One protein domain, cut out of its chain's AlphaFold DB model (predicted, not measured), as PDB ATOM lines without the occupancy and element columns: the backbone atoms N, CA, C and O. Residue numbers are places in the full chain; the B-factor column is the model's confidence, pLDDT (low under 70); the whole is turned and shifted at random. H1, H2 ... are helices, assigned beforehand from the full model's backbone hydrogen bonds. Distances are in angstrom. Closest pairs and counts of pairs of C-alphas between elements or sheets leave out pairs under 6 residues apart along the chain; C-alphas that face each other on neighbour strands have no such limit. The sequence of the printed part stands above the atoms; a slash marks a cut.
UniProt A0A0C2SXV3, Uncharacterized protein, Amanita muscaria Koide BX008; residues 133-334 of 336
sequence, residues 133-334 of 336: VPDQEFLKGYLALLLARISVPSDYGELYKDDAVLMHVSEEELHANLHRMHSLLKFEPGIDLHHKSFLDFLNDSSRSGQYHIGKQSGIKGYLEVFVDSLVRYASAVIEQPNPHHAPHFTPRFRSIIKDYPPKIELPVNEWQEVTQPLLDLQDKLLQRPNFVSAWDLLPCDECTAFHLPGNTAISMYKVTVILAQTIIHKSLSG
ATOM      1  N   VAL A 133     -37.267 -11.542 -31.222       92.81
ATOM      2  CA  VAL A 133     -37.861 -10.750 -30.142       92.81
ATOM      3  C   VAL A 133     -39.096 -10.025 -30.701       92.81
ATOM      4  O   VAL A 133     -38.951  -9.277 -31.664       92.81
ATOM      5  N   PRO A 134     -40.315 -10.242 -30.173       91.81
ATOM      6  CA  PRO A 134     -41.521  -9.666 -30.774       91.81
ATOM      7  C   PRO A 134     -41.548  -8.136 -30.728       91.81
ATOM      8  O   PRO A 134     -41.879  -7.494 -31.723       91.81
ATOM      9  N   ASP A 135     -41.162  -7.564 -29.588       94.94
ATOM     10  CA  ASP A 135     -41.123  -6.120 -29.392       94.94
ATOM     11  C   ASP A 135     -39.738  -5.567 -29.759       94.94
ATOM     12  O   ASP A 135     -38.779  -5.617 -28.984       94.94
ATOM     13  N   GLN A 136     -39.623  -5.082 -30.994       93.50
ATOM     14  CA  GLN A 136     -38.374  -4.542 -31.527       93.50
ATOM     15  C   GLN A 136     -38.023  -3.167 -30.944       93.50
ATOM     16  O   GLN A 136     -36.842  -2.822 -30.908       93.50
ATOM     17  N   GLU A 137     -39.005  -2.392 -30.485       91.69
ATOM     18  CA  GLU A 137     -38.749  -1.085 -29.874       91.69
ATOM     19  C   GLU A 137     -38.255  -1.265 -28.437       91.69
ATOM     20  O   GLU A 137     -37.217  -0.706 -28.078       91.69
ATOM     21  N   PHE A 138     -38.889  -2.162 -27.669       93.56
ATOM     22  CA  PHE A 138     -38.376  -2.606 -26.370       93.56
ATOM     23  C   PHE A 138     -36.951  -3.153 -26.490       93.56
ATOM     24  O   PHE A 138     -36.069  -2.774 -25.720       93.56
ATOM     25  N   LEU A 139     -36.698  -4.005 -27.493       95.00
ATOM     26  CA  LEU A 139     -35.370  -4.560 -27.746       95.00
ATOM     27  C   LEU A 139     -34.324  -3.464 -27.978       95.00
ATOM     28  O   LEU A 139     -33.255  -3.510 -27.375       95.00
ATOM     29  N   LYS A 140     -34.601  -2.490 -28.853       91.81
ATOM     30  CA  LYS A 140     -33.657  -1.396 -29.136       91.81
ATOM     31  C   LYS A 140     -33.392  -0.548 -27.895       91.81
ATOM     32  O   LYS A 140     -32.227  -0.261 -27.618       91.81
ATOM     33  N   GLY A 141     -34.438  -0.208 -27.137       91.56
ATOM     34  CA  GLY A 141     -34.310   0.516 -25.870       91.56
ATOM     35  C   GLY A 141     -33.426  -0.239 -24.877       91.56
ATOM     36  O   GLY A 141     -32.463   0.315 -24.346       91.56
ATOM     37  N   TYR A 142     -33.668  -1.543 -24.719       93.88
ATOM     38  CA  TYR A 142     -32.870  -2.384 -23.833       93.88
ATOM     39  C   TYR A 142     -31.415  -2.532 -24.297       93.88
ATOM     40  O   TYR A 142     -30.494  -2.471 -23.485       93.88
ATOM     41  N   LEU A 143     -31.166  -2.701 -25.600       93.12
ATOM     42  CA  LEU A 143     -29.802  -2.776 -26.126       93.12
ATOM     43  C   LEU A 143     -29.033  -1.468 -25.891       93.12
ATOM     44  O   LEU A 143     -27.859  -1.523 -25.523       93.12
ATOM     45  N   ALA A 144     -29.672  -0.305 -26.058       89.25
ATOM     46  CA  ALA A 144     -29.052   0.985 -25.753       89.25
ATOM     47  C   ALA A 144     -28.703   1.102 -24.260       89.25
ATOM     48  O   ALA A 144     -27.571   1.454 -23.915       89.25
ATOM     49  N   LEU A 145     -29.637   0.715 -23.385       88.81
ATOM     50  CA  LEU A 145     -29.432   0.656 -21.939       88.81
ATOM     51  C   LEU A 145     -28.259  -0.258 -21.557       88.81
ATOM     52  O   LEU A 145     -27.347   0.168 -20.844       88.81
ATOM     53  N   LEU A 146     -28.243  -1.490 -22.068       89.19
ATOM     54  CA  LEU A 146     -27.200  -2.480 -21.806       89.19
ATOM     55  C   LEU A 146     -25.816  -1.966 -22.230       89.19
ATOM     56  O   LEU A 146     -24.847  -2.093 -21.482       89.19
ATOM     57  N   LEU A 147     -25.716  -1.356 -23.412       85.69
ATOM     58  CA  LEU A 147     -24.461  -0.807 -23.929       85.69
ATOM     59  C   LEU A 147     -23.949   0.372 -23.106       85.69
ATOM     60  O   LEU A 147     -22.750   0.449 -22.812       85.69
ATOM     61  N   ALA A 148     -24.845   1.274 -22.711       80.00
ATOM     62  CA  ALA A 148     -24.493   2.369 -21.824       80.00
ATOM     63  C   ALA A 148     -24.008   1.837 -20.475       80.00
ATOM     64  O   ALA A 148     -22.935   2.237 -20.026       80.00
ATOM     65  N   ARG A 149     -24.714   0.865 -19.885       83.44
ATOM     66  CA  ARG A 149     -24.319   0.228 -18.625       83.44
ATOM     67  C   ARG A 149     -22.941  -0.430 -18.709       83.44
ATOM     68  O   ARG A 149     -22.123  -0.202 -17.827       83.44
ATOM     69  N   ILE A 150     -22.652  -1.187 -19.770       81.19
ATOM     70  CA  ILE A 150     -21.333  -1.819 -19.991       81.19
ATOM     71  C   ILE A 150     -20.217  -0.772 -20.166       81.19
ATOM     72  O   ILE A 150     -19.051  -1.052 -19.886       81.19
ATOM     73  N   SER A 151     -20.557   0.435 -20.623       76.50
ATOM     74  CA  SER A 151     -19.602   1.537 -20.794       76.50
ATOM     75  C   SER A 151     -19.293   2.284 -19.490       76.50
ATOM     76  O   SER A 151     -18.314   3.034 -19.441       76.50
ATOM     77  N   VAL A 152     -20.096   2.094 -18.437       73.94
ATOM     78  CA  VAL A 152     -19.857   2.681 -17.113       73.94
ATOM     79  C   VAL A 152     -18.816   1.836 -16.357       73.94
ATOM     80  O   VAL A 152     -18.912   0.609 -16.357       73.94
ATOM     81  N   PRO A 153     -17.821   2.452 -15.686       68.62
ATOM     82  CA  PRO A 153     -16.871   1.722 -14.845       68.62
ATOM     83  C   PRO A 153     -17.562   0.854 -13.782       68.62
ATOM     84  O   PRO A 153     -18.580   1.241 -13.216       68.62
ATOM     85  N   SER A 154     -16.978  -0.296 -13.444       67.50
ATOM     86  CA  SER A 154     -17.545  -1.251 -12.474       67.50
ATOM     87  C   SER A 154     -17.679  -0.712 -11.044       67.50
ATOM     88  O   SER A 154     -18.375  -1.303 -10.221       67.50
ATOM     89  N   ASP A 155     -17.026   0.408 -10.740       68.44
ATOM     90  CA  ASP A 155     -16.948   0.982  -9.392       68.44
ATOM     91  C   ASP A 155     -18.298   1.527  -8.887       68.44
ATOM     92  O   ASP A 155     -18.450   1.803  -7.699       68.44
ATOM     93  N   TYR A 156     -19.297   1.652  -9.770       63.66
ATOM     94  CA  TYR A 156     -20.638   2.150  -9.442       63.66
ATOM     95  C   TYR A 156     -21.623   1.052  -8.983       63.66
ATOM     96  O   TYR A 156     -22.788   1.351  -8.714       63.66
ATOM     97  N   GLY A 157     -21.165  -0.196  -8.827       70.19
ATOM     98  CA  GLY A 157     -21.943  -1.299  -8.249       70.19
ATOM     99  C   GLY A 157     -22.827  -2.064  -9.245       70.19
ATOM    100  O   GLY A 157     -22.572  -2.099 -10.447       70.19
ATOM    101  N   GLU A 158     -23.867  -2.726  -8.730       77.69
ATOM    102  CA  GLU A 158     -24.755  -3.635  -9.477       77.69
ATOM    103  C   GLU A 158     -25.838  -2.878 -10.269       77.69
ATOM    104  O   GLU A 158     -27.030  -2.958  -9.970       77.69
ATOM    105  N   LEU A 159     -25.419  -2.121 -11.288       79.62
ATOM    106  CA  LEU A 159     -26.307  -1.276 -12.104       79.62
ATOM    107  C   LEU A 159     -27.394  -2.050 -12.856       79.62
ATOM    108  O   LEU A 159     -28.434  -1.485 -13.165       79.62
ATOM    109  N   TYR A 160     -27.175  -3.340 -13.125       84.94
ATOM    110  CA  TYR A 160     -28.147  -4.193 -13.820       84.94
ATOM    111  C   TYR A 160     -29.475  -4.314 -13.061       84.94
ATOM    112  O   TYR A 160     -30.502  -4.631 -13.649       84.94
ATOM    113  N   LYS A 161     -29.472  -4.049 -11.752       85.00
ATOM    114  CA  LYS A 161     -30.682  -4.079 -10.930       85.00
ATOM    115  C   LYS A 161     -31.624  -2.899 -11.185       85.00
ATOM    116  O   LYS A 161     -32.723  -2.879 -10.645       85.00
ATOM    117  N   ASP A 162     -31.193  -1.914 -11.967       84.06
ATOM    118  CA  ASP A 162     -32.049  -0.812 -12.399       84.06
ATOM    119  C   ASP A 162     -32.709  -1.101 -13.752       84.06
ATOM    120  O   ASP A 162     -33.584  -0.343 -14.164       84.06
ATOM    121  N   ASP A 163     -32.311  -2.178 -14.444       88.75
ATOM    122  CA  ASP A 163     -32.700  -2.412 -15.832       88.75
ATOM    123  C   ASP A 163     -34.231  -2.519 -15.979       88.75
ATOM    124  O   ASP A 163     -34.808  -1.886 -16.859       88.75
ATOM    125  N   ALA A 164     -34.915  -3.233 -15.077       89.12
ATOM    126  CA  ALA A 164     -36.374  -3.391 -15.117       89.12
ATOM    127  C   ALA A 164     -37.116  -2.066 -14.863       89.12
ATOM    128  O   ALA A 164     -38.027  -1.701 -15.607       89.12
ATOM    129  N   VAL A 165     -36.657  -1.295 -13.869       83.75
ATOM    130  CA  VAL A 165     -37.217   0.022 -13.521       83.75
ATOM    131  C   VAL A 165     -37.034   1.020 -14.667       83.75
ATOM    132  O   VAL A 165     -37.955   1.765 -15.000       83.75
ATOM    133  N   LEU A 166     -35.858   1.032 -15.299       85.25
ATOM    134  CA  LEU A 166     -35.572   1.901 -16.441       85.25
ATOM    135  C   LEU A 166     -36.410   1.522 -17.668       85.25
ATOM    136  O   LEU A 166     -36.848   2.410 -18.394       85.25
ATOM    137  N   MET A 167     -36.683   0.231 -17.856       89.44
ATOM    138  CA  MET A 167     -37.496  -0.291 -18.958       89.44
ATOM    139  C   MET A 167     -39.012  -0.299 -18.689       89.44
ATOM    140  O   MET A 167     -39.758  -0.732 -19.564       89.44
ATOM    141  N   HIS A 168     -39.483   0.184 -17.531       86.94
ATOM    142  CA  HIS A 168     -40.911   0.215 -17.140       86.94
ATOM    143  C   HIS A 168     -41.602  -1.131 -17.059       86.94
ATOM    144  O   HIS A 168     -42.782  -1.254 -17.382       86.94
ATOM    145  N   VAL A 169     -40.878  -2.142 -16.612       89.38
ATOM    146  CA  VAL A 169     -41.399  -3.501 -16.523       89.38
ATOM    147  C   VAL A 169     -41.026  -4.119 -15.182       89.38
ATOM    148  O   VAL A 169     -40.130  -3.645 -14.483       89.38
ATOM    149  N   SER A 170     -41.728  -5.185 -14.803       88.88
ATOM    150  CA  SER A 170     -41.281  -6.043 -13.698       88.88
ATOM    151  C   SER A 170     -39.995  -6.796 -14.073       88.88
ATOM    152  O   SER A 170     -39.663  -6.912 -15.256       88.88
ATOM    153  N   GLU A 171     -39.258  -7.331 -13.093       88.94
ATOM    154  CA  GLU A 171     -38.091  -8.184 -13.379       88.94
ATOM    155  C   GLU A 171     -38.511  -9.429 -14.175       88.94
ATOM    156  O   GLU A 171     -37.846  -9.822 -15.136       88.94
ATOM    157  N   GLU A 172     -39.670 -10.002 -13.844       90.75
ATOM    158  CA  GLU A 172     -40.252 -11.145 -14.539       90.75
ATOM    159  C   GLU A 172     -40.599 -10.811 -15.991       90.75
ATOM    160  O   GLU A 172     -40.320 -11.603 -16.892       90.75
ATOM    161  N   GLU A 173     -41.179  -9.638 -16.237       92.19
ATOM    162  CA  GLU A 173     -41.515  -9.178 -17.584       92.19
ATOM    163  C   GLU A 173     -40.266  -8.818 -18.393       92.19
ATOM    164  O   GLU A 173     -40.187  -9.169 -19.570       92.19
ATOM    165  N   LEU A 174     -39.242  -8.219 -17.776       93.00
ATOM    166  CA  LEU A 174     -37.943  -8.005 -18.417       93.00
ATOM    167  C   LEU A 174     -37.337  -9.341 -18.871       93.00
ATOM    168  O   LEU A 174     -36.916  -9.485 -20.023       93.00
ATOM    169  N   HIS A 175     -37.340 -10.340 -17.985       92.06
ATOM    170  CA  HIS A 175     -36.878 -11.688 -18.299       92.06
ATOM    171  C   HIS A 175     -37.727 -12.321 -19.408       92.06
ATOM    172  O   HIS A 175     -37.180 -12.881 -20.358       92.06
ATOM    173  N   ALA A 176     -39.053 -12.189 -19.344       91.06
ATOM    174  CA  ALA A 176     -39.969 -12.712 -20.350       91.06
ATOM    175  C   ALA A 176     -39.810 -12.026 -21.716       91.06
ATOM    176  O   ALA A 176     -39.899 -12.696 -22.742       91.06
ATOM    177  N   ASN A 177     -39.509 -10.732 -21.776       93.00
ATOM    178  CA  ASN A 177     -39.294 -10.033 -23.043       93.00
ATOM    179  C   ASN A 177     -37.944 -10.399 -23.676       93.00
ATOM    180  O   ASN A 177     -37.827 -10.471 -24.901       93.00
ATOM    181  N   LEU A 178     -36.939 -10.708 -22.851       93.94
ATOM    182  CA  LEU A 178     -35.575 -10.985 -23.305       93.94
ATOM    183  C   LEU A 178     -35.219 -12.476 -23.372       93.94
ATOM    184  O   LEU A 178     -34.163 -12.801 -23.914       93.94
ATOM    185  N   HIS A 179     -36.063 -13.401 -22.894       89.69
ATOM    186  CA  HIS A 179     -35.731 -14.839 -22.817       89.69
ATOM    187  C   HIS A 179     -35.265 -15.429 -24.155       89.69
ATOM    188  O   HIS A 179     -34.368 -16.269 -24.191       89.69
ATOM    189  N   ARG A 180     -35.810 -14.947 -25.283       90.00
ATOM    190  CA  ARG A 180     -35.422 -15.388 -26.638       90.00
ATOM    191  C   ARG A 180     -33.970 -15.061 -26.989       90.00
ATOM    192  O   ARG A 180     -33.424 -15.620 -27.937       90.00
ATOM    193  N   MET A 181     -33.344 -14.174 -26.225       93.56
ATOM    194  CA  MET A 181     -31.938 -13.809 -26.326       93.56
ATOM    195  C   MET A 181     -31.045 -14.594 -25.356       93.56
ATOM    196  O   MET A 181     -29.876 -14.247 -25.233       93.56
ATOM    197  N   HIS A 182     -31.520 -15.664 -24.711       90.75
ATOM    198  CA  HIS A 182     -30.731 -16.507 -23.793       90.75
ATOM    199  C   HIS A 182     -29.401 -17.013 -24.373       90.75
ATOM    200  O   HIS A 182     -28.430 -17.239 -23.660       90.75
ATOM    201  N   SER A 183     -29.294 -17.156 -25.691       92.12
ATOM    202  CA  SER A 183     -28.030 -17.535 -26.324       92.12
ATOM    203  C   SER A 183     -26.976 -16.412 -26.334       92.12
ATOM    204  O   SER A 183     -25.769 -16.699 -26.385       92.12
ATOM    205  N   LEU A 184     -27.421 -15.154 -26.237       94.56
ATOM    206  CA  LEU A 184     -26.623 -13.922 -26.225       94.56
ATOM    207  C   LEU A 184     -26.464 -13.327 -24.826       94.56
ATOM    208  O   LEU A 184     -25.408 -12.760 -24.533       94.56
ATOM    209  N   LEU A 185     -27.476 -13.493 -23.974       93.62
ATOM    210  CA  LEU A 185     -27.574 -12.906 -22.645       93.62
ATOM    211  C   LEU A 185     -27.533 -13.981 -21.553       93.62
ATOM    212  O   LEU A 185     -28.285 -14.950 -21.590       93.62
ATOM    213  N   LYS A 186     -26.681 -13.761 -20.555       91.12
ATOM    214  CA  LYS A 186     -26.774 -14.378 -19.229       91.12
ATOM    215  C   LYS A 186     -27.881 -13.667 -18.466       91.12
ATOM    216  O   LYS A 186     -28.008 -12.464 -18.634       91.12
ATOM    217  N   PHE A 187     -28.609 -14.385 -17.617       88.88
ATOM    218  CA  PHE A 187     -29.662 -13.815 -16.765       88.88
ATOM    219  C   PHE A 187     -29.300 -13.806 -15.272       88.88
ATOM    220  O   PHE A 187     -30.006 -13.200 -14.481       88.88
ATOM    221  N   GLU A 188     -28.188 -14.439 -14.888       86.19
ATOM    222  CA  GLU A 188     -27.761 -14.596 -13.493       86.19
ATOM    223  C   GLU A 188     -26.318 -14.097 -13.317       86.19
ATOM    224  O   GLU A 188     -25.453 -14.472 -14.124       86.19
ATOM    225  N   PRO A 189     -26.008 -13.278 -12.287       84.25
ATOM    226  CA  PRO A 189     -26.903 -12.716 -11.253       84.25
ATOM    227  C   PRO A 189     -27.750 -11.515 -11.730       84.25
ATOM    228  O   PRO A 189     -28.384 -10.837 -10.927       84.25
ATOM    229  N   GLY A 190     -27.690 -11.209 -13.023       85.19
ATOM    230  CA  GLY A 190     -28.436 -10.165 -13.710       85.19
ATOM    231  C   GLY A 190     -28.211 -10.293 -15.210       85.19
ATOM    232  O   GLY A 190     -27.387 -11.106 -15.652       85.19
ATOM    233  N   ILE A 191     -28.926  -9.498 -16.006       90.75
ATOM    234  CA  ILE A 191     -28.844  -9.630 -17.458       90.75
ATOM    235  C   ILE A 191     -27.519  -9.053 -17.972       90.75
ATOM    236  O   ILE A 191     -27.226  -7.879 -17.775       90.75
ATOM    237  N   ASP A 192     -26.691  -9.853 -18.642       90.38
ATOM    238  CA  ASP A 192     -25.403  -9.398 -19.190       90.38
ATOM    239  C   ASP A 192     -24.971 -10.226 -20.405       90.38
ATOM    240  O   ASP A 192     -25.531 -11.276 -20.703       90.38
ATOM    241  N   LEU A 193     -23.949  -9.787 -21.135       91.38
ATOM    242  CA  LEU A 193     -23.484 -10.471 -22.332       91.38
ATOM    243  C   LEU A 193     -22.769 -11.791 -22.015       91.38
ATOM    244  O   LEU A 193     -21.876 -11.903 -21.163       91.38
ATOM    245  N   HIS A 194     -23.080 -12.819 -22.807       88.81
ATOM    246  CA  HIS A 194     -22.269 -14.029 -22.824       88.81
ATOM    247  C   HIS A 194     -20.861 -13.768 -23.363       88.81
ATOM    248  O   HIS A 194     -19.904 -14.346 -22.843       88.81
ATOM    249  N   HIS A 195     -20.733 -12.931 -24.398       88.62
ATOM    250  CA  HIS A 195     -19.458 -12.680 -25.061       88.62
ATOM    251  C   HIS A 195     -19.372 -11.289 -25.705       88.62
ATOM    252  O   HIS A 195     -20.333 -10.810 -26.308       88.62
ATOM    253  N   LYS A 196     -18.173 -10.692 -25.672       88.19
ATOM    254  CA  LYS A 196     -17.884  -9.368 -26.247       88.19
ATOM    255  C   LYS A 196     -18.108  -9.291 -27.764       88.19
ATOM    256  O   LYS A 196     -18.470  -8.239 -28.263       88.19
ATOM    257  N   SER A 197     -17.995 -10.397 -28.502       89.75
ATOM    258  CA  SER A 197     -18.246 -10.388 -29.958       89.75
ATOM    259  C   SER A 197     -19.640  -9.895 -30.345       89.75
ATOM    260  O   SER A 197     -19.803  -9.409 -31.460       89.75
ATOM    261  N   PHE A 198     -20.634 -10.029 -29.460       93.25
ATOM    262  CA  PHE A 198     -21.958  -9.461 -29.704       93.25
ATOM    263  C   PHE A 198     -21.956  -7.931 -29.552       93.25
ATOM    264  O   PHE A 198     -22.509  -7.234 -30.395       93.25
ATOM    265  N   LEU A 199     -21.237  -7.399 -28.557       91.12
ATOM    266  CA  LEU A 199     -20.956  -5.964 -28.442       91.12
ATOM    267  C   LEU A 199     -20.218  -5.439 -29.687       91.12
ATOM    268  O   LEU A 199     -20.608  -4.423 -30.255       91.12
ATOM    269  N   ASP A 200     -19.187  -6.151 -30.151       90.69
ATOM    270  CA  ASP A 200     -18.434  -5.774 -31.357       90.69
ATOM    271  C   ASP A 200     -19.318  -5.797 -32.620       90.69
ATOM    272  O   ASP A 200     -19.116  -5.005 -33.534       90.69
ATOM    273  N   PHE A 201     -20.303  -6.699 -32.676       93.44
ATOM    274  CA  PHE A 201     -21.305  -6.754 -33.742       93.44
ATOM    275  C   PHE A 201     -22.252  -5.543 -33.712       93.44
ATOM    276  O   PHE A 201     -22.453  -4.911 -34.748       93.44
ATOM    277  N   LEU A 202     -22.798  -5.183 -32.543       93.38
ATOM    278  CA  LEU A 202     -23.697  -4.026 -32.400       93.38
ATOM    279  C   LEU A 202     -22.995  -2.703 -32.754       93.38
ATOM    280  O   LEU A 202     -23.588  -1.831 -33.390       93.38
ATOM    281  N   ASN A 203     -21.712  -2.580 -32.414       90.38
ATOM    282  CA  ASN A 203     -20.896  -1.405 -32.726       90.38
ATOM    283  C   ASN A 203     -20.527  -1.259 -34.215       90.38
ATOM    284  O   ASN A 203     -20.030  -0.203 -34.604       90.38
ATOM    285  N   ASP A 204     -20.752  -2.272 -35.057       91.12
ATOM    286  CA  ASP A 204     -20.415  -2.240 -36.484       91.12
ATOM    287  C   ASP A 204     -21.682  -2.202 -37.345       91.12
ATOM    288  O   ASP A 204     -22.383  -3.208 -37.498       91.12
ATOM    289  N   SER A 205     -21.965  -1.040 -37.938       91.62
ATOM    290  CA  SER A 205     -23.176  -0.817 -38.734       91.62
ATOM    291  C   SER A 205     -23.270  -1.704 -39.971       91.62
ATOM    292  O   SER A 205     -24.373  -2.079 -40.375       91.62
ATOM    293  N   SER A 206     -22.130  -2.100 -40.543       90.38
ATOM    294  CA  SER A 206     -22.087  -2.979 -41.712       90.38
ATOM    295  C   SER A 206     -22.515  -4.411 -41.381       90.38
ATOM    296  O   SER A 206     -22.976  -5.138 -42.264       90.38
ATOM    297  N   ARG A 207     -22.396  -4.806 -40.107       91.06
ATOM    298  CA  ARG A 207     -22.734  -6.143 -39.608       91.06
ATOM    299  C   ARG A 207     -24.131  -6.189 -39.004       91.06
ATOM    300  O   ARG A 207     -24.891  -7.111 -39.293       91.06
ATOM    301  N   SER A 208     -24.483  -5.197 -38.186       93.19
ATOM    302  CA  SER A 208     -25.721  -5.198 -37.396       93.19
ATOM    303  C   SER A 208     -26.904  -4.479 -38.047       93.19
ATOM    304  O   SER A 208     -28.050  -4.712 -37.651       93.19
ATOM    305  N   GLY A 209     -26.675  -3.676 -39.091       92.50
ATOM    306  CA  GLY A 209     -27.740  -3.028 -39.860       92.50
ATOM    307  C   GLY A 209     -28.649  -2.172 -38.974       92.50
ATOM    308  O   GLY A 209     -28.186  -1.244 -38.323       92.50
ATOM    309  N   GLN A 210     -29.945  -2.497 -38.918       91.50
ATOM    310  CA  GLN A 210     -30.919  -1.761 -38.093       91.50
ATOM    311  C   GLN A 210     -30.695  -1.891 -36.577       91.50
ATOM    312  O   GLN A 210     -31.290  -1.140 -35.811       91.50
ATOM    313  N   TYR A 211     -29.885  -2.861 -36.147       93.69
ATOM    314  CA  TYR A 211     -29.524  -3.069 -34.742       93.69
ATOM    315  C   TYR A 211     -28.219  -2.367 -34.369       93.69
ATOM    316  O   TYR A 211     -27.696  -2.586 -33.279       93.69
ATOM    317  N   HIS A 212     -27.660  -1.574 -35.283       93.44
ATOM    318  CA  HIS A 212     -26.448  -0.830 -35.014       93.44
ATOM    319  C   HIS A 212     -26.671   0.184 -33.902       93.44
ATOM    320  O   HIS A 212     -27.554   1.036 -33.989       93.44
ATOM    321  N   ILE A 213     -25.813   0.121 -32.890       86.62
ATOM    322  CA  ILE A 213     -25.775   1.106 -31.822       86.62
ATOM    323  C   ILE A 213     -24.337   1.583 -31.713       86.62
ATOM    324  O   ILE A 213     -23.490   0.954 -31.082       86.62
ATOM    325  N   GLY A 214     -24.049   2.697 -32.382       81.06
ATOM    326  CA  GLY A 214     -22.784   3.397 -32.209       81.06
ATOM    327  C   GLY A 214     -22.696   4.031 -30.819       81.06
ATOM    328  O   GLY A 214     -23.707   4.223 -30.146       81.06
ATOM    329  N   LYS A 215     -21.486   4.426 -30.402       74.75
ATOM    330  CA  LYS A 215     -21.247   5.062 -29.091       74.75
ATOM    331  C   LYS A 215     -22.220   6.219 -28.815       74.75
ATOM    332  O   LYS A 215     -22.788   6.286 -27.733       74.75
ATOM    333  N   GLN A 216     -22.428   7.093 -29.800       75.12
ATOM    334  CA  GLN A 216     -23.321   8.246 -29.671       75.12
ATOM    335  C   GLN A 216     -24.793   7.840 -29.570       75.12
ATOM    336  O   GLN A 216     -25.466   8.204 -28.613       75.12
ATOM    337  N   SER A 217     -25.266   6.992 -30.485       76.62
ATOM    338  CA  SER A 217     -26.641   6.481 -30.471       76.62
ATOM    339  C   SER A 217     -26.965   5.679 -29.209       76.62
ATOM    340  O   SER A 217     -28.081   5.753 -28.715       76.62
ATOM    341  N   GLY A 218     -25.994   4.945 -28.657       76.31
ATOM    342  CA  GLY A 218     -26.161   4.214 -27.401       76.31
ATOM    343  C   GLY A 218     -26.294   5.143 -26.201       76.31
ATOM    344  O   GLY A 218     -27.156   4.929 -25.354       76.31
ATOM    345  N   ILE A 219     -25.491   6.212 -26.151       75.00
ATOM    346  CA  ILE A 219     -25.606   7.227 -25.100       75.00
ATOM    347  C   ILE A 219     -26.933   7.992 -25.220       75.00
ATOM    348  O   ILE A 219     -27.606   8.186 -24.208       75.00
ATOM    349  N   LYS A 220     -27.331   8.380 -26.440       80.56
ATOM    350  CA  LYS A 220     -28.627   9.019 -26.706       80.56
ATOM    351  C   LYS A 220     -29.784   8.118 -26.264       80.56
ATOM    352  O   LYS A 220     -30.577   8.534 -25.430       80.56
ATOM    353  N   GLY A 221     -29.819   6.872 -26.739       82.06
ATOM    354  CA  GLY A 221     -30.880   5.915 -26.411       82.06
ATOM    355  C   GLY A 221     -30.959   5.597 -24.918       82.06
ATOM    356  O   GLY A 221     -32.044   5.479 -24.360       82.06
ATOM    357  N   TYR A 222     -29.819   5.539 -24.227       79.44
ATOM    358  CA  TYR A 222     -29.807   5.432 -22.770       79.44
ATOM    359  C   TYR A 222     -30.465   6.637 -22.088       79.44
ATOM    360  O   TYR A 222     -31.276   6.462 -21.178       79.44
ATOM    361  N   LEU A 223     -30.128   7.859 -22.515       79.00
ATOM    362  CA  LEU A 223     -30.757   9.058 -21.968       79.00
ATOM    363  C   LEU A 223     -32.255   9.094 -22.269       79.00
ATOM    364  O   LEU A 223     -33.011   9.493 -21.393       79.00
ATOM    365  N   GLU A 224     -32.684   8.652 -23.450       85.44
ATOM    366  CA  GLU A 224     -34.102   8.538 -23.807       85.44
ATOM    367  C   GLU A 224     -34.838   7.596 -22.849       85.44
ATOM    368  O   GLU A 224     -35.837   8.000 -22.260       85.44
ATOM    369  N   VAL A 225     -34.302   6.393 -22.607       84.25
ATOM    370  CA  VAL A 225     -34.866   5.428 -21.643       84.25
ATOM    371  C   VAL A 225     -34.918   6.028 -20.235       84.25
ATOM    372  O   VAL A 225     -35.937   5.940 -19.550       84.25
ATOM    373  N   PHE A 226     -33.845   6.689 -19.797       79.69
ATOM    374  CA  PHE A 226     -33.794   7.320 -18.479       79.69
ATOM    375  C   PHE A 226     -34.808   8.467 -18.332       79.69
ATOM    376  O   PHE A 226     -35.509   8.551 -17.320       79.69
ATOM    377  N   VAL A 227     -34.891   9.354 -19.328       80.38
ATOM    378  CA  VAL A 227     -35.809  10.499 -19.343       80.38
ATOM    379  C   VAL A 227     -37.253  10.025 -19.387       80.38
ATOM    380  O   VAL A 227     -38.039  10.450 -18.539       80.38
ATOM    381  N   ASP A 228     -37.594   9.133 -20.319       84.69
ATOM    382  CA  ASP A 228     -38.926   8.527 -20.402       84.69
ATOM    383  C   ASP A 228     -39.292   7.896 -19.057       84.69
ATOM    384  O   ASP A 228     -40.405   8.078 -18.557       84.69
ATOM    385  N   SER A 229     -38.307   7.282 -18.393       80.62
ATOM    386  CA  SER A 229     -38.519   6.688 -17.087       80.62
ATOM    387  C   SER A 229     -38.839   7.635 -15.958       80.62
ATOM    388  O   SER A 229     -39.843   7.464 -15.255       80.62
ATOM    389  N   LEU A 230     -38.076   8.710 -15.862       75.88
ATOM    390  CA  LEU A 230     -38.361   9.755 -14.905       75.88
ATOM    391  C   LEU A 230     -39.709  10.440 -15.189       75.88
ATOM    392  O   LEU A 230     -40.465  10.716 -14.253       75.88
ATOM    393  N   VAL A 231     -40.031  10.694 -16.462       78.44
ATOM    394  CA  VAL A 231     -41.284  11.354 -16.857       78.44
ATOM    395  C   VAL A 231     -42.498  10.507 -16.508       78.44
ATOM    396  O   VAL A 231     -43.454  11.033 -15.931       78.44
ATOM    397  N   ARG A 232     -42.469   9.206 -16.812       79.31
ATOM    398  CA  ARG A 232     -43.561   8.281 -16.482       79.31
ATOM    399  C   ARG A 232     -43.776   8.180 -14.984       79.31
ATOM    400  O   ARG A 232     -44.908   8.333 -14.535       79.31
ATOM    401  N   TYR A 233     -42.701   7.992 -14.220       73.62
ATOM    402  CA  TYR A 233     -42.792   7.912 -12.767       73.62
ATOM    403  C   TYR A 233     -43.404   9.185 -12.172       73.62
ATOM    404  O   TYR A 233     -44.379   9.123 -11.425       73.62
ATOM    405  N   ALA A 234     -42.875  10.353 -12.544       71.50
ATOM    406  CA  ALA A 234     -43.386  11.621 -12.045       71.50
ATOM    407  C   ALA A 234     -44.850  11.844 -12.452       71.50
ATOM    408  O   ALA A 234     -45.649  12.274 -11.626       71.50
ATOM    409  N   SER A 235     -45.223  11.505 -13.689       74.56
ATOM    410  CA  SER A 235     -46.609  11.616 -14.162       74.56
ATOM    411  C   SER A 235     -47.555  10.710 -13.368       74.56
ATOM    412  O   SER A 235     -48.595  11.179 -12.913       74.56
ATOM    413  N   ALA A 236     -47.164   9.458 -13.109       70.88
ATOM    414  CA  ALA A 236     -47.950   8.518 -12.312       70.88
ATOM    415  C   ALA A 236     -48.177   9.024 -10.877       70.88
ATOM    416  O   ALA A 236     -49.304   9.000 -10.385       70.88
ATOM    417  N   VAL A 237     -47.135   9.559 -10.231       64.69
ATOM    418  CA  VAL A 237     -47.232  10.162  -8.887       64.69
ATOM    419  C   VAL A 237     -48.138  11.400  -8.884       64.69
ATOM    420  O   VAL A 237     -48.902  11.617  -7.944       64.69
ATOM    421  N   ILE A 238     -48.080  12.219  -9.939       66.19
ATOM    422  CA  ILE A 238     -48.917  13.419 -10.088       66.19
ATOM    423  C   ILE A 238     -50.403  13.063 -10.261       66.19
ATOM    424  O   ILE A 238     -51.270  13.801  -9.778       66.19
ATOM    425  N   GLU A 239     -50.702  11.988 -10.992       70.12
ATOM    426  CA  GLU A 239     -52.066  11.532 -11.279       70.12
ATOM    427  C   GLU A 239     -52.677  10.735 -10.123       70.12
ATOM    428  O   GLU A 239     -53.867  10.879  -9.839       70.12
ATOM    429  N   GLN A 240     -51.872   9.927  -9.431       63.31
ATOM    430  CA  GLN A 240     -52.299   9.084  -8.318       63.31
ATOM    431  C   GLN A 240     -51.375   9.301  -7.109       63.31
ATOM    432  O   GLN A 240     -50.396   8.576  -6.939       63.31
ATOM    433  N   PRO A 241     -51.705  10.244  -6.205       57.47
ATOM    434  CA  PRO A 241     -50.874  10.576  -5.042       57.47
ATOM    435  C   PRO A 241     -50.730   9.457  -3.998       57.47
ATOM    436  O   PRO A 241     -50.114   9.678  -2.960       57.47
ATOM    437  N   ASN A 242     -51.341   8.285  -4.215       54.16
ATOM    438  CA  ASN A 242     -51.314   7.169  -3.275       54.16
ATOM    439  C   ASN A 242     -50.253   6.138  -3.726       54.16
ATOM    440  O   ASN A 242     -50.550   5.279  -4.557       54.16
ATOM    441  N   PRO A 243     -49.006   6.206  -3.231       51.53
ATOM    442  CA  PRO A 243     -47.826   5.694  -3.935       51.53
ATOM    443  C   PRO A 243     -47.474   4.244  -3.598       51.53
ATOM    444  O   PRO A 243     -46.542   3.701  -4.173       51.53
ATOM    445  N   HIS A 244     -48.202   3.596  -2.686       51.06
ATOM    446  CA  HIS A 244     -47.874   2.245  -2.210       51.06
ATOM    447  C   HIS A 244     -48.287   1.111  -3.165       51.06
ATOM    448  O   HIS A 244     -48.011  -0.049  -2.879       51.06
ATOM    449  N   HIS A 245     -48.943   1.424  -4.288       47.38
ATOM    450  CA  HIS A 245     -49.258   0.447  -5.342       47.38
ATOM    451  C   HIS A 245     -48.412   0.634  -6.612       47.38
ATOM    452  O   HIS A 245     -48.499  -0.193  -7.518       47.38
ATOM    453  N   ALA A 246     -47.613   1.704  -6.695       49.03
ATOM    454  CA  ALA A 246     -46.717   1.956  -7.819       49.03
ATOM    455  C   ALA A 246     -45.290   1.491  -7.468       49.03
ATOM    456  O   ALA A 246     -44.868   1.666  -6.324       49.03
ATOM    457  N   PRO A 247     -44.527   0.919  -8.418       51.62
ATOM    458  CA  PRO A 247     -43.148   0.521  -8.162       51.62
ATOM    459  C   PRO A 247     -42.286   1.728  -7.760       51.62
ATOM    460  O   PRO A 247     -42.338   2.790  -8.387       51.62
ATOM    461  N   HIS A 248     -41.487   1.564  -6.702       59.81
ATOM    462  CA  HIS A 248     -40.601   2.610  -6.198       59.81
ATOM    463  C   HIS A 248     -39.517   2.953  -7.229       59.81
ATOM    464  O   HIS A 248     -38.754   2.090  -7.662       59.81
ATOM    465  N   PHE A 249     -39.407   4.229  -7.614       61.47
ATOM    466  CA  PHE A 249     -38.357   4.675  -8.531       61.47
ATOM    467  C   PHE A 249     -37.084   4.996  -7.750       61.47
ATOM    468  O   PHE A 249     -36.885   6.113  -7.271       61.47
ATOM    469  N   THR A 250     -36.225   3.989  -7.587       61.94
ATOM    470  CA  THR A 250     -34.924   4.105  -6.906       61.94
ATOM    471  C   THR A 250     -33.782   3.505  -7.700       61.94
ATOM    472  O   THR A 250     -33.114   2.586  -7.215       61.94
ATOM    473  N   PRO A 251     -33.525   4.001  -8.919       65.00
ATOM    474  CA  PRO A 251     -32.391   3.500  -9.667       65.00
ATOM    475  C   PRO A 251     -31.107   3.780  -8.869       65.00
ATOM    476  O   PRO A 251     -30.835   4.920  -8.472       65.00
ATOM    477  N   ARG A 252     -30.295   2.745  -8.634       64.50
ATOM    478  CA  ARG A 252     -28.919   2.837  -8.109       64.50
ATOM    479  C   ARG A 252     -28.063   3.789  -8.946       64.50
ATOM    480  O   ARG A 252     -27.156   4.427  -8.410       64.50
ATOM    481  N   PHE A 253     -28.438   3.994 -10.207       58.94
ATOM    482  CA  PHE A 253     -27.976   5.039 -11.115       58.94
ATOM    483  C   PHE A 253     -28.037   6.461 -10.537       58.94
ATOM    484  O   PHE A 253     -27.379   7.362 -11.053       58.94
ATOM    485  N   ARG A 254     -28.755   6.687  -9.432       53.81
ATOM    486  CA  ARG A 254     -28.742   7.942  -8.672       53.81
ATOM    487  C   ARG A 254     -27.332   8.459  -8.367       53.81
ATOM    488  O   ARG A 254     -27.119   9.673  -8.391       53.81
ATOM    489  N   SER A 255     -26.380   7.573  -8.067       55.78
ATOM    490  CA  SER A 255     -24.976   7.957  -7.842       55.78
ATOM    491  C   SER A 255     -24.330   8.504  -9.122       55.78
ATOM    492  O   SER A 255     -23.607   9.496  -9.072       55.78
ATOM    493  N   ILE A 256     -24.686   7.931 -10.273       57.06
ATOM    494  CA  ILE A 256     -24.147   8.240 -11.599       57.06
ATOM    495  C   ILE A 256     -24.696   9.562 -12.158       57.06
ATOM    496  O   ILE A 256     -23.974  10.271 -12.854       57.06
ATOM    497  N   ILE A 257     -25.924   9.969 -11.812       55.06
ATOM    498  CA  ILE A 257     -26.528  11.238 -12.284       55.06
ATOM    499  C   ILE A 257     -25.675  12.470 -11.924       55.06
ATOM    500  O   ILE A 257     -25.723  13.481 -12.620       55.06
ATOM    501  N   LYS A 258     -24.871  12.416 -10.856       56.69
ATOM    502  CA  LYS A 258     -23.961  13.522 -10.509       56.69
ATOM    503  C   LYS A 258     -22.732  13.585 -11.412       56.69
ATOM    504  O   LYS A 258     -22.245  14.674 -11.698       56.69
ATOM    505  N   ASP A 259     -22.259  12.430 -11.866       57.78
ATOM    506  CA  ASP A 259     -20.964  12.297 -12.524       57.78
ATOM    507  C   ASP A 259     -21.071  12.137 -14.041       57.78
ATOM    508  O   ASP A 259     -20.091  12.395 -14.738       57.78
ATOM    509  N   TYR A 260     -22.215  11.691 -14.567       57.03
ATOM    510  CA  TYR A 260     -22.308  11.159 -15.930       57.03
ATOM    511  C   TYR A 260     -23.027  12.040 -16.949       57.03
ATOM    512  O   TYR A 260     -22.482  12.159 -18.042       57.03
ATOM    513  N   PRO A 261     -24.141  12.742 -16.651       60.91
ATOM    514  CA  PRO A 261     -24.650  13.764 -17.567       60.91
ATOM    515  C   PRO A 261     -23.561  14.763 -18.013       60.91
ATOM    516  O   PRO A 261     -23.475  15.030 -19.209       60.91
ATOM    517  N   PRO A 262     -22.626  15.207 -17.142       58.81
ATOM    518  CA  PRO A 262     -21.487  16.033 -17.561       58.81
ATOM    519  C   PRO A 262     -20.467  15.328 -18.476       58.81
ATOM    520  O   PRO A 262     -19.791  15.989 -19.266       58.81
ATOM    521  N   LYS A 263     -20.330  13.998 -18.367       64.69
ATOM    522  CA  LYS A 263     -19.397  13.170 -19.158       64.69
ATOM    523  C   LYS A 263     -19.992  12.698 -20.485       64.69
ATOM    524  O   LYS A 263     -19.258  12.178 -21.322       64.69
ATOM    525  N   ILE A 264     -21.296  12.872 -20.687       69.12
ATOM    526  CA  ILE A 264     -21.958  12.558 -21.947       69.12
ATOM    527  C   ILE A 264     -21.619  13.640 -22.984       69.12
ATOM    528  O   ILE A 264     -21.855  14.839 -22.809       69.12
ATOM    529  N   GLU A 265     -21.039  13.195 -24.092       71.25
ATOM    530  CA  GLU A 265     -20.717  14.026 -25.248       71.25
ATOM    531  C   GLU A 265     -21.775  13.820 -26.327       71.25
ATOM    532  O   GLU A 265     -21.576  12.977 -27.187       71.25
ATOM    533  N   LEU A 266     -22.868  14.582 -26.283       73.62
ATOM    534  CA  LEU A 266     -23.880  14.631 -27.344       73.62
ATOM    535  C   LEU A 266     -23.968  16.047 -27.937       73.62
ATOM    536  O   LEU A 266     -23.720  17.018 -27.207       73.62
ATOM    537  N   PRO A 267     -24.348  16.181 -29.221       80.62
ATOM    538  CA  PRO A 267     -24.715  17.460 -29.819       80.62
ATOM    539  C   PRO A 267     -25.822  18.173 -29.027       80.62
ATOM    540  O   PRO A 267     -26.701  17.537 -28.442       80.62
ATOM    541  N   VAL A 268     -25.802  19.510 -29.010       78.81
ATOM    542  CA  VAL A 268     -26.764  20.316 -28.231       78.81
ATOM    543  C   VAL A 268     -28.212  20.050 -28.653       78.81
ATOM    544  O   VAL A 268     -29.084  19.943 -27.795       78.81
ATOM    545  N   ASN A 269     -28.468  19.900 -29.952       82.75
ATOM    546  CA  ASN A 269     -29.796  19.591 -30.485       82.75
ATOM    547  C   ASN A 269     -30.310  18.223 -30.008       82.75
ATOM    548  O   ASN A 269     -31.483  18.111 -29.672       82.75
ATOM    549  N   GLU A 270     -29.446  17.207 -29.926       82.12
ATOM    550  CA  GLU A 270     -29.828  15.887 -29.406       82.12
ATOM    551  C   GLU A 270     -30.096  15.938 -27.899       82.12
ATOM    552  O   GLU A 270     -31.070  15.361 -27.424       82.12
ATOM    553  N   TRP A 271     -29.292  16.688 -27.139       81.88
ATOM    554  CA  TRP A 271     -29.582  16.942 -25.727       81.88
ATOM    555  C   TRP A 271     -30.942  17.613 -25.528       81.88
ATOM    556  O   TRP A 271     -31.701  17.208 -24.647       81.88
ATOM    557  N   GLN A 272     -31.246  18.642 -26.321       81.25
ATOM    558  CA  GLN A 272     -32.529  19.343 -26.264       81.25
ATOM    559  C   GLN A 272     -33.687  18.404 -26.599       81.25
ATOM    560  O   GLN A 272     -34.641  18.339 -25.835       81.25
ATOM    561  N   GLU A 273     -33.570  17.633 -27.682       86.75
ATOM    562  CA  GLU A 273     -34.575  16.652 -28.102       86.75
ATOM    563  C   GLU A 273     -34.880  15.642 -26.985       86.75
ATOM    564  O   GLU A 273     -36.035  15.484 -26.591       86.75
ATOM    565  N   VAL A 274     -33.845  15.011 -26.424       84.56
ATOM    566  CA  VAL A 274     -34.007  13.956 -25.413       84.56
ATOM    567  C   VAL A 274     -34.525  14.505 -24.084       84.56
ATOM    568  O   VAL A 274     -35.275  13.826 -23.388       84.56
ATOM    569  N   THR A 275     -34.146  15.728 -23.705       82.25
ATOM    570  CA  THR A 275     -34.547  16.319 -22.414       82.25
ATOM    571  C   THR A 275     -35.852  17.109 -22.470       82.25
ATOM    572  O   THR A 275     -36.402  17.416 -21.410       82.25
ATOM    573  N   GLN A 276     -36.397  17.389 -23.660       86.00
ATOM    574  CA  GLN A 276     -37.641  18.145 -23.827       86.00
ATOM    575  C   GLN A 276     -38.808  17.602 -22.978       86.00
ATOM    576  O   GLN A 276     -39.446  18.403 -22.292       86.00
ATOM    577  N   PRO A 277     -39.054  16.277 -22.894       86.44
ATOM    578  CA  PRO A 277     -40.127  15.743 -22.053       86.44
ATOM    579  C   PRO A 277     -39.985  16.095 -20.561       86.44
ATOM    580  O   PRO A 277     -40.989  16.265 -19.866       86.44
ATOM    581  N   LEU A 278     -38.753  16.241 -20.053       76.94
ATOM    582  CA  LEU A 278     -38.512  16.681 -18.672       76.94
ATOM    583  C   LEU A 278     -38.816  18.163 -18.472       76.94
ATOM    584  O   LEU A 278     -39.297  18.536 -17.402       76.94
ATOM    585  N   LEU A 279     -38.514  19.000 -19.467       77.88
ATOM    586  CA  LEU A 279     -38.822  20.429 -19.424       77.88
ATOM    587  C   LEU A 279     -40.338  20.642 -19.432       77.88
ATOM    588  O   LEU A 279     -40.863  21.330 -18.559       77.88
ATOM    589  N   ASP A 280     -41.055  19.941 -20.310       82.69
ATOM    590  CA  ASP A 280     -42.519  19.996 -20.374       82.69
ATOM    591  C   ASP A 280     -43.164  19.542 -19.052       82.69
ATOM    592  O   ASP A 280     -44.146  20.122 -18.580       82.69
ATOM    593  N   LEU A 281     -42.612  18.495 -18.429       74.69
ATOM    594  CA  LEU A 281     -43.046  18.029 -17.115       74.69
ATOM    595  C   LEU A 281     -42.767  19.069 -16.017       74.69
ATOM    596  O   LEU A 281     -43.618  19.289 -15.153       74.69
ATOM    597  N   GLN A 282     -41.597  19.710 -16.043       71.81
ATOM    598  CA  GLN A 282     -41.249  20.781 -15.109       71.81
ATOM    599  C   GLN A 282     -42.226  21.957 -15.227       71.81
ATOM    600  O   GLN A 282     -42.730  22.422 -14.206       71.81
ATOM    601  N   ASP A 283     -42.545  22.398 -16.442       76.12
ATOM    602  CA  ASP A 283     -43.483  23.498 -16.673       76.12
ATOM    603  C   ASP A 283     -44.887  23.160 -16.157       76.12
ATOM    604  O   ASP A 283     -45.507  23.961 -15.451       76.12
ATOM    605  N   LYS A 284     -45.370  21.938 -16.423       73.75
ATOM    606  CA  LYS A 284     -46.649  21.439 -15.883       73.75
ATOM    607  C   LYS A 284     -46.677  21.449 -14.357       73.75
ATOM    608  O   LYS A 284     -47.709  21.751 -13.758       73.75
ATOM    609  N   LEU A 285     -45.562  21.099 -13.725       67.19
ATOM    610  CA  LEU A 285     -45.429  21.075 -12.274       67.19
ATOM    611  C   LEU A 285     -45.418  22.483 -11.671       67.19
ATOM    612  O   LEU A 285     -46.142  22.728 -10.706       67.19
ATOM    613  N   LEU A 286     -44.669  23.416 -12.265       66.88
ATOM    614  CA  LEU A 286     -44.596  24.814 -11.826       66.88
ATOM    615  C   LEU A 286     -45.948  25.536 -11.914       66.88
ATOM    616  O   LEU A 286     -46.222  26.429 -11.114       66.88
ATOM    617  N   GLN A 287     -46.808  25.139 -12.853       72.56
ATOM    618  CA  GLN A 287     -48.149  25.704 -13.019       72.56
ATOM    619  C   GLN A 287     -49.174  25.180 -11.996       72.56
ATOM    620  O   GLN A 287     -50.305  25.672 -11.964       72.56
ATOM    621  N   ARG A 288     -48.830  24.197 -11.144       65.31
ATOM    622  CA  ARG A 288     -49.774  23.672 -10.147       65.31
ATOM    623  C   ARG A 288     -49.871  24.574  -8.906       65.31
ATOM    624  O   ARG A 288     -48.848  24.903  -8.306       65.31
ATOM    625  N   PRO A 289     -51.094  24.876  -8.425       54.53
ATOM    626  CA  PRO A 289     -51.321  25.818  -7.322       54.53
ATOM    627  C   PRO A 289     -50.701  25.397  -5.974       54.53
ATOM    628  O   PRO A 289     -50.477  26.254  -5.126       54.53
ATOM    629  N   ASN A 290     -50.353  24.114  -5.793       53.50
ATOM    630  CA  ASN A 290     -49.752  23.566  -4.565       53.50
ATOM    631  C   ASN A 290     -48.277  23.143  -4.729       53.50
ATOM    632  O   ASN A 290     -47.762  22.373  -3.921       53.50
ATOM    633  N   PHE A 291     -47.565  23.615  -5.761       50.16
ATOM    634  CA  PHE A 291     -46.187  23.170  -6.027       50.16
ATOM    635  C   PHE A 291     -45.192  23.492  -4.888       50.16
ATOM    636  O   PHE A 291     -44.174  22.818  -4.734       50.16
ATOM    637  N   VAL A 292     -45.511  24.469  -4.030       42.81
ATOM    638  CA  VAL A 292     -44.683  24.867  -2.876       42.81
ATOM    639  C   VAL A 292     -44.598  23.769  -1.795       42.81
ATOM    640  O   VAL A 292     -43.638  23.753  -1.026       42.81
ATOM    641  N   SER A 293     -45.529  22.805  -1.763       45.91
ATOM    642  CA  SER A 293     -45.550  21.706  -0.781       45.91
ATOM    643  C   SER A 293     -45.483  20.312  -1.415       45.91
ATOM    644  O   SER A 293     -46.124  19.376  -0.943       45.91
ATOM    645  N   ALA A 294     -44.638  20.122  -2.436       44.28
ATOM    646  CA  ALA A 294     -44.330  18.798  -3.008       44.28
ATOM    647  C   ALA A 294     -43.816  17.747  -1.984       44.28
ATOM    648  O   ALA A 294     -43.598  16.591  -2.337       44.28
ATOM    649  N   TRP A 295     -43.647  18.139  -0.719       39.38
ATOM    650  CA  TRP A 295     -43.464  17.279   0.449       39.38
ATOM    651  C   TRP A 295     -44.592  16.260   0.656       39.38
ATOM    652  O   TRP A 295     -44.307  15.159   1.110       39.38
ATOM    653  N   ASP A 296     -45.827  16.582   0.257       40.00
ATOM    654  CA  ASP A 296     -46.993  15.704   0.453       40.00
ATOM    655  C   ASP A 296     -47.252  14.753  -0.735       40.00
ATOM    656  O   ASP A 296     -48.120  13.887  -0.660       40.00
ATOM    657  N   LEU A 297     -46.513  14.902  -1.845       42.56
ATOM    658  CA  LEU A 297     -46.667  14.081  -3.060       42.56
ATOM    659  C   LEU A 297     -45.730  12.863  -3.103       42.56
ATOM    660  O   LEU A 297     -45.913  11.991  -3.947       42.56
ATOM    661  N   LEU A 298     -44.747  12.769  -2.202       49.72
ATOM    662  CA  LEU A 298     -43.858  11.605  -2.079       49.72
ATOM    663  C   LEU A 298     -43.847  11.075  -0.627       49.72
ATOM    664  O   LEU A 298     -42.888  11.306   0.102       49.72
ATOM    665  N   PRO A 299     -44.894  10.345  -0.204       41.00
ATOM    666  CA  PRO A 299     -45.023   9.705   1.111       41.00
ATOM    667  C   PRO A 299     -44.075   8.527   1.373       41.00
ATOM    668  O   PRO A 299     -44.141   7.940   2.449       41.00
ATOM    669  N   CYS A 300     -43.260   8.112   0.400       48.44
ATOM    670  CA  CYS A 300     -42.514   6.865   0.496       48.44
ATOM    671  C   CYS A 300     -41.021   7.104   0.754       48.44
ATOM    672  O   CYS A 300     -40.295   7.610  -0.103       48.44
ATOM    673  N   ASP A 301     -40.583   6.685   1.936       52.34
ATOM    674  CA  ASP A 301     -39.193   6.562   2.375       52.34
ATOM    675  C   ASP A 301     -38.373   5.591   1.509       52.34
ATOM    676  O   ASP A 301     -37.164   5.781   1.359       52.34
ATOM    677  N   GLU A 302     -39.026   4.616   0.870       47.69
ATOM    678  CA  GLU A 302     -38.404   3.702  -0.092       47.69
ATOM    679  C   GLU A 302     -38.261   4.289  -1.503       47.69
ATOM    680  O   GLU A 302     -37.327   3.893  -2.180       47.69
ATOM    681  N   CYS A 303     -39.057   5.278  -1.950       51.12
ATOM    682  CA  CYS A 303     -38.889   5.998  -3.235       51.12
ATOM    683  C   CYS A 303     -37.713   7.001  -3.191       51.12
ATOM    684  O   CYS A 303     -37.847   8.211  -3.382       51.12
ATOM    685  N   THR A 304     -36.514   6.504  -2.924       49.00
ATOM    686  CA  THR A 304     -35.281   7.272  -2.735       49.00
ATOM    687  C   THR A 304     -34.624   7.884  -3.980       49.00
ATOM    688  O   THR A 304     -33.510   8.397  -3.822       49.00
ATOM    689  N   ALA A 305     -35.248   7.963  -5.172       42.34
ATOM    690  CA  ALA A 305     -34.666   8.755  -6.278       42.34
ATOM    691  C   ALA A 305     -34.231  10.156  -5.801       42.34
ATOM    692  O   ALA A 305     -33.221  10.700  -6.259       42.34
ATOM    693  N   PHE A 306     -34.934  10.694  -4.797       42.09
ATOM    694  CA  PHE A 306     -34.783  12.068  -4.345       42.09
ATOM    695  C   PHE A 306     -34.538  12.262  -2.838       42.09
ATOM    696  O   PHE A 306     -34.504  13.405  -2.390       42.09
ATOM    697  N   HIS A 307     -34.260  11.214  -2.051       35.03
ATOM    698  CA  HIS A 307     -33.953  11.375  -0.617       35.03
ATOM    699  C   HIS A 307     -32.515  11.890  -0.406       35.03
ATOM    700  O   HIS A 307     -31.572  11.125  -0.197       35.03
ATOM    701  N   LEU A 308     -32.288  13.195  -0.567       32.59
ATOM    702  CA  LEU A 308     -31.170  13.888   0.083       32.59
ATOM    703  C   LEU A 308     -31.649  14.278   1.493       32.59
ATOM    704  O   LEU A 308     -32.812  14.660   1.631       32.59
ATOM    705  N   PRO A 309     -30.814  14.213   2.543       29.03
ATOM    706  CA  PRO A 309     -31.164  14.832   3.813       29.03
ATOM    707  C   PRO A 309     -31.219  16.352   3.576       29.03
ATOM    708  O   PRO A 309     -30.184  17.009   3.503       29.03
ATOM    709  N   GLY A 310     -32.424  16.884   3.342       33.72
ATOM    710  CA  GLY A 310     -32.695  18.299   3.058       33.72
ATOM    711  C   GLY A 310     -33.317  18.568   1.677       33.72
ATOM    712  O   GLY A 310     -32.666  18.402   0.648       33.72
ATOM    713  N   ASN A 311     -34.561  19.065   1.685       34.81
ATOM    714  CA  ASN A 311     -35.312  19.686   0.579       34.81
ATOM    715  C   ASN A 311     -35.439  18.886  -0.740       34.81
ATOM    716  O   ASN A 311     -34.642  19.032  -1.662       34.81
ATOM    717  N   THR A 312     -36.518  18.109  -0.880       42.16
ATOM    718  CA  THR A 312     -36.779  17.148  -1.977       42.16
ATOM    719  C   THR A 312     -37.285  17.762  -3.292       42.16
ATOM    720  O   THR A 312     -36.971  17.232  -4.357       42.16
ATOM    721  N   ALA A 313     -37.940  18.933  -3.282       38.00
ATOM    722  CA  ALA A 313     -38.241  19.692  -4.513       38.00
ATOM    723  C   ALA A 313     -36.962  20.135  -5.256       38.00
ATOM    724  O   ALA A 313     -36.957  20.355  -6.466       38.00
ATOM    725  N   ILE A 314     -35.838  20.191  -4.535       40.97
ATOM    726  CA  ILE A 314     -34.537  20.537  -5.094       40.97
ATOM    727  C   ILE A 314     -33.996  19.391  -5.952       40.97
ATOM    728  O   ILE A 314     -33.106  19.644  -6.739       40.97
ATOM    729  N   SER A 315     -34.480  18.147  -5.868       45.09
ATOM    730  CA  SER A 315     -33.797  17.040  -6.549       45.09
ATOM    731  C   SER A 315     -34.207  16.837  -8.009       45.09
ATOM    732  O   SER A 315     -33.318  16.696  -8.841       45.09
ATOM    733  N   MET A 316     -35.499  16.896  -8.354       47.94
ATOM    734  CA  MET A 316     -35.910  16.930  -9.767       47.94
ATOM    735  C   MET A 316     -35.486  18.256 -10.403       47.94
ATOM    736  O   MET A 316     -34.906  18.259 -11.481       47.94
ATOM    737  N   TYR A 317     -35.627  19.367  -9.663       46.53
ATOM    738  CA  TYR A 317     -35.058  20.655 -10.050       46.53
ATOM    739  C   TYR A 317     -33.540  20.569 -10.233       46.53
ATOM    740  O   TYR A 317     -33.044  21.106 -11.200       46.53
ATOM    741  N   LYS A 318     -32.785  19.846  -9.394       50.78
ATOM    742  CA  LYS A 318     -31.338  19.617  -9.571       50.78
ATOM    743  C   LYS A 318     -31.048  18.764 -10.786       50.78
ATOM    744  O   LYS A 318     -30.081  19.072 -11.448       50.78
ATOM    745  N   VAL A 319     -31.819  17.719 -11.087       54.97
ATOM    746  CA  VAL A 319     -31.606  16.934 -12.313       54.97
ATOM    747  C   VAL A 319     -31.863  17.814 -13.529       54.97
ATOM    748  O   VAL A 319     -30.981  17.942 -14.368       54.97
ATOM    749  N   THR A 320     -32.996  18.517 -13.577       55.34
ATOM    750  CA  THR A 320     -33.307  19.450 -14.665       55.34
ATOM    751  C   THR A 320     -32.316  20.613 -14.729       55.34
ATOM    752  O   THR A 320     -31.936  21.010 -15.817       55.34
ATOM    753  N   VAL A 321     -31.823  21.126 -13.597       54.06
ATOM    754  CA  VAL A 321     -30.801  22.184 -13.530       54.06
ATOM    755  C   VAL A 321     -29.427  21.657 -13.912       54.06
ATOM    756  O   VAL A 321     -28.724  22.361 -14.612       54.06
ATOM    757  N   ILE A 322     -29.033  20.447 -13.518       59.03
ATOM    758  CA  ILE A 322     -27.776  19.812 -13.943       59.03
ATOM    759  C   ILE A 322     -27.829  19.587 -15.453       59.03
ATOM    760  O   ILE A 322     -26.870  19.915 -16.145       59.03
ATOM    761  N   LEU A 323     -28.952  19.096 -15.979       61.81
ATOM    762  CA  LEU A 323     -29.166  18.917 -17.414       61.81
ATOM    763  C   LEU A 323     -29.176  20.267 -18.147       61.81
ATOM    764  O   LEU A 323     -28.439  20.431 -19.112       61.81
ATOM    765  N   ALA A 324     -29.898  21.271 -17.648       56.59
ATOM    766  CA  ALA A 324     -29.939  22.615 -18.225       56.59
ATOM    767  C   ALA A 324     -28.577  23.323 -18.150       56.59
ATOM    768  O   ALA A 324     -28.150  23.933 -19.123       56.59
ATOM    769  N   GLN A 325     -27.848  23.206 -17.038       55.94
ATOM    770  CA  GLN A 325     -26.476  23.705 -16.894       55.94
ATOM    771  C   GLN A 325     -25.528  22.981 -17.844       55.94
ATOM    772  O   GLN A 325     -24.662  23.627 -18.423       55.94
ATOM    773  N   THR A 326     -25.709  21.674 -18.048       58.75
ATOM    774  CA  THR A 326     -24.938  20.901 -19.029       58.75
ATOM    775  C   THR A 326     -25.228  21.400 -20.444       58.75
ATOM    776  O   THR A 326     -24.289  21.697 -21.175       58.75
ATOM    777  N   ILE A 327     -26.498  21.601 -20.811       58.34
ATOM    778  CA  ILE A 327     -26.912  22.150 -22.113       58.34
ATOM    779  C   ILE A 327     -26.345  23.560 -22.323       58.34
ATOM    780  O   ILE A 327     -25.747  23.831 -23.365       58.34
ATOM    781  N   ILE A 328     -26.477  24.447 -21.333       51.72
ATOM    782  CA  ILE A 328     -25.972  25.827 -21.385       51.72
ATOM    783  C   ILE A 328     -24.446  25.825 -21.499       51.72
ATOM    784  O   ILE A 328     -23.898  26.506 -22.361       51.72
ATOM    785  N   HIS A 329     -23.752  25.029 -20.683       57.47
ATOM    786  CA  HIS A 329     -22.298  24.905 -20.743       57.47
ATOM    787  C   HIS A 329     -21.843  24.392 -22.114       57.47
ATOM    788  O   HIS A 329     -20.954  24.985 -22.715       57.47
ATOM    789  N   LYS A 330     -22.468  23.329 -22.642       58.91
ATOM    790  CA  LYS A 330     -22.159  22.788 -23.976       58.91
ATOM    791  C   LYS A 330     -22.402  23.836 -25.071       58.91
ATOM    792  O   LYS A 330     -21.519  24.037 -25.899       58.91
ATOM    793  N   SER A 331     -23.512  24.577 -24.997       51.59
ATOM    794  CA  SER A 331     -23.854  25.656 -25.941       51.59
ATOM    795  C   SER A 331     -22.867  26.828 -25.898       51.59
ATOM    796  O   SER A 331     -22.521  27.379 -26.938       51.59
ATOM    797  N   LEU A 332     -22.379  27.198 -24.708       49.44
ATOM    798  CA  LEU A 332     -21.398  28.275 -24.534       49.44
ATOM    799  C   LEU A 332     -19.965  27.836 -24.874       49.44
ATOM    800  O   LEU A 332     -19.152  28.667 -25.266       49.44
ATOM    801  N   SER A 333     -19.653  26.544 -24.737       51.97
ATOM    802  CA  SER A 333     -18.319  25.988 -25.011       51.97
ATOM    803  C   SER A 333     -17.999  25.790 -26.499       51.97
ATOM    804  O   SER A 333     -16.866  25.453 -26.821       51.97
ATOM    805  N   GLY A 334     -18.953  26.017 -27.410       42.34
ATOM    806  CA  GLY A 334     -18.694  26.066 -28.855       42.34
ATOM    807  C   GLY A 334     -18.286  24.743 -29.514       42.34
ATOM    808  O   GLY A 334     -17.829  24.770 -30.655       42.34
TER     809      GLY A 334
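Overview. This is residues 133 to 334 of the 336 residues of an uncharacterized protein of Amanita muscaria Koide BX008 (UniProt A0A0C2SXV3). The long helix H6 runs through the middle, with H7 side by side with it and H9 packing on H7. H1 crosses H6 through residues 217 to 225, and short helices H2 to H5 gather round H1. The printed part has 202 residues, with nine named helices, H1 to H9 in that order along the chain, which hold 119 of them, and no named strand; the class is all helix, and the whole is compact, with a radius of gyration of the C-alphas of 17.7 A and spans of 53 by 45 by 32 A.

Arrangement. Start at the hub, H6, residues 215 to 239. H7, residues 268 to 286, touches it at Glu 224 and Val 274, closest C-alphas 5.7 A apart, the same way at a shallow tilt of 7 degrees. H9, residues 313 to 332, touches H7 at Ile 327 and Val 268, 6.4 A. H1, residues 136 to 151, touches H6 at Ala 144 and Gly 218, 4.6 A. H2, residues 159 to 166, touches H6 at Leu 166 and Ser 229, 5.7 A. H3, residues 171 to 181, is close but not clearly touching H1. H4, residues 196 to 202, and H5, residues 205 to 211, touch only at the corner. H8, residues 291 to 296, is close but not clearly touching H9. Every O i to N i+4 pair is within hydrogen-bond range in H1, H4 and H6; elsewhere H2 has 1 of 4 with 4 of 5 i+3 pairs, H3 5 of 7, H5 1 of 3 with 1 of 4, H7 13 of 15, H8 0 of 2 with 1 of 3, H9 15 of 16.

Along the chain. Find C-alpha 215 at (-21.247, 5.062, -29.091); H6 runs 36.2 A from there. H9 covers 27.5 A, ending at C-alpha 332 (-21.398, 28.275, -24.534).

Size, cuts and confidence. The printed part has no cut. Look for long links at 182 to 195, 240 to 267 and 297 to 312; pLDDT is under 70 at 80 residues, among them 288 to 334.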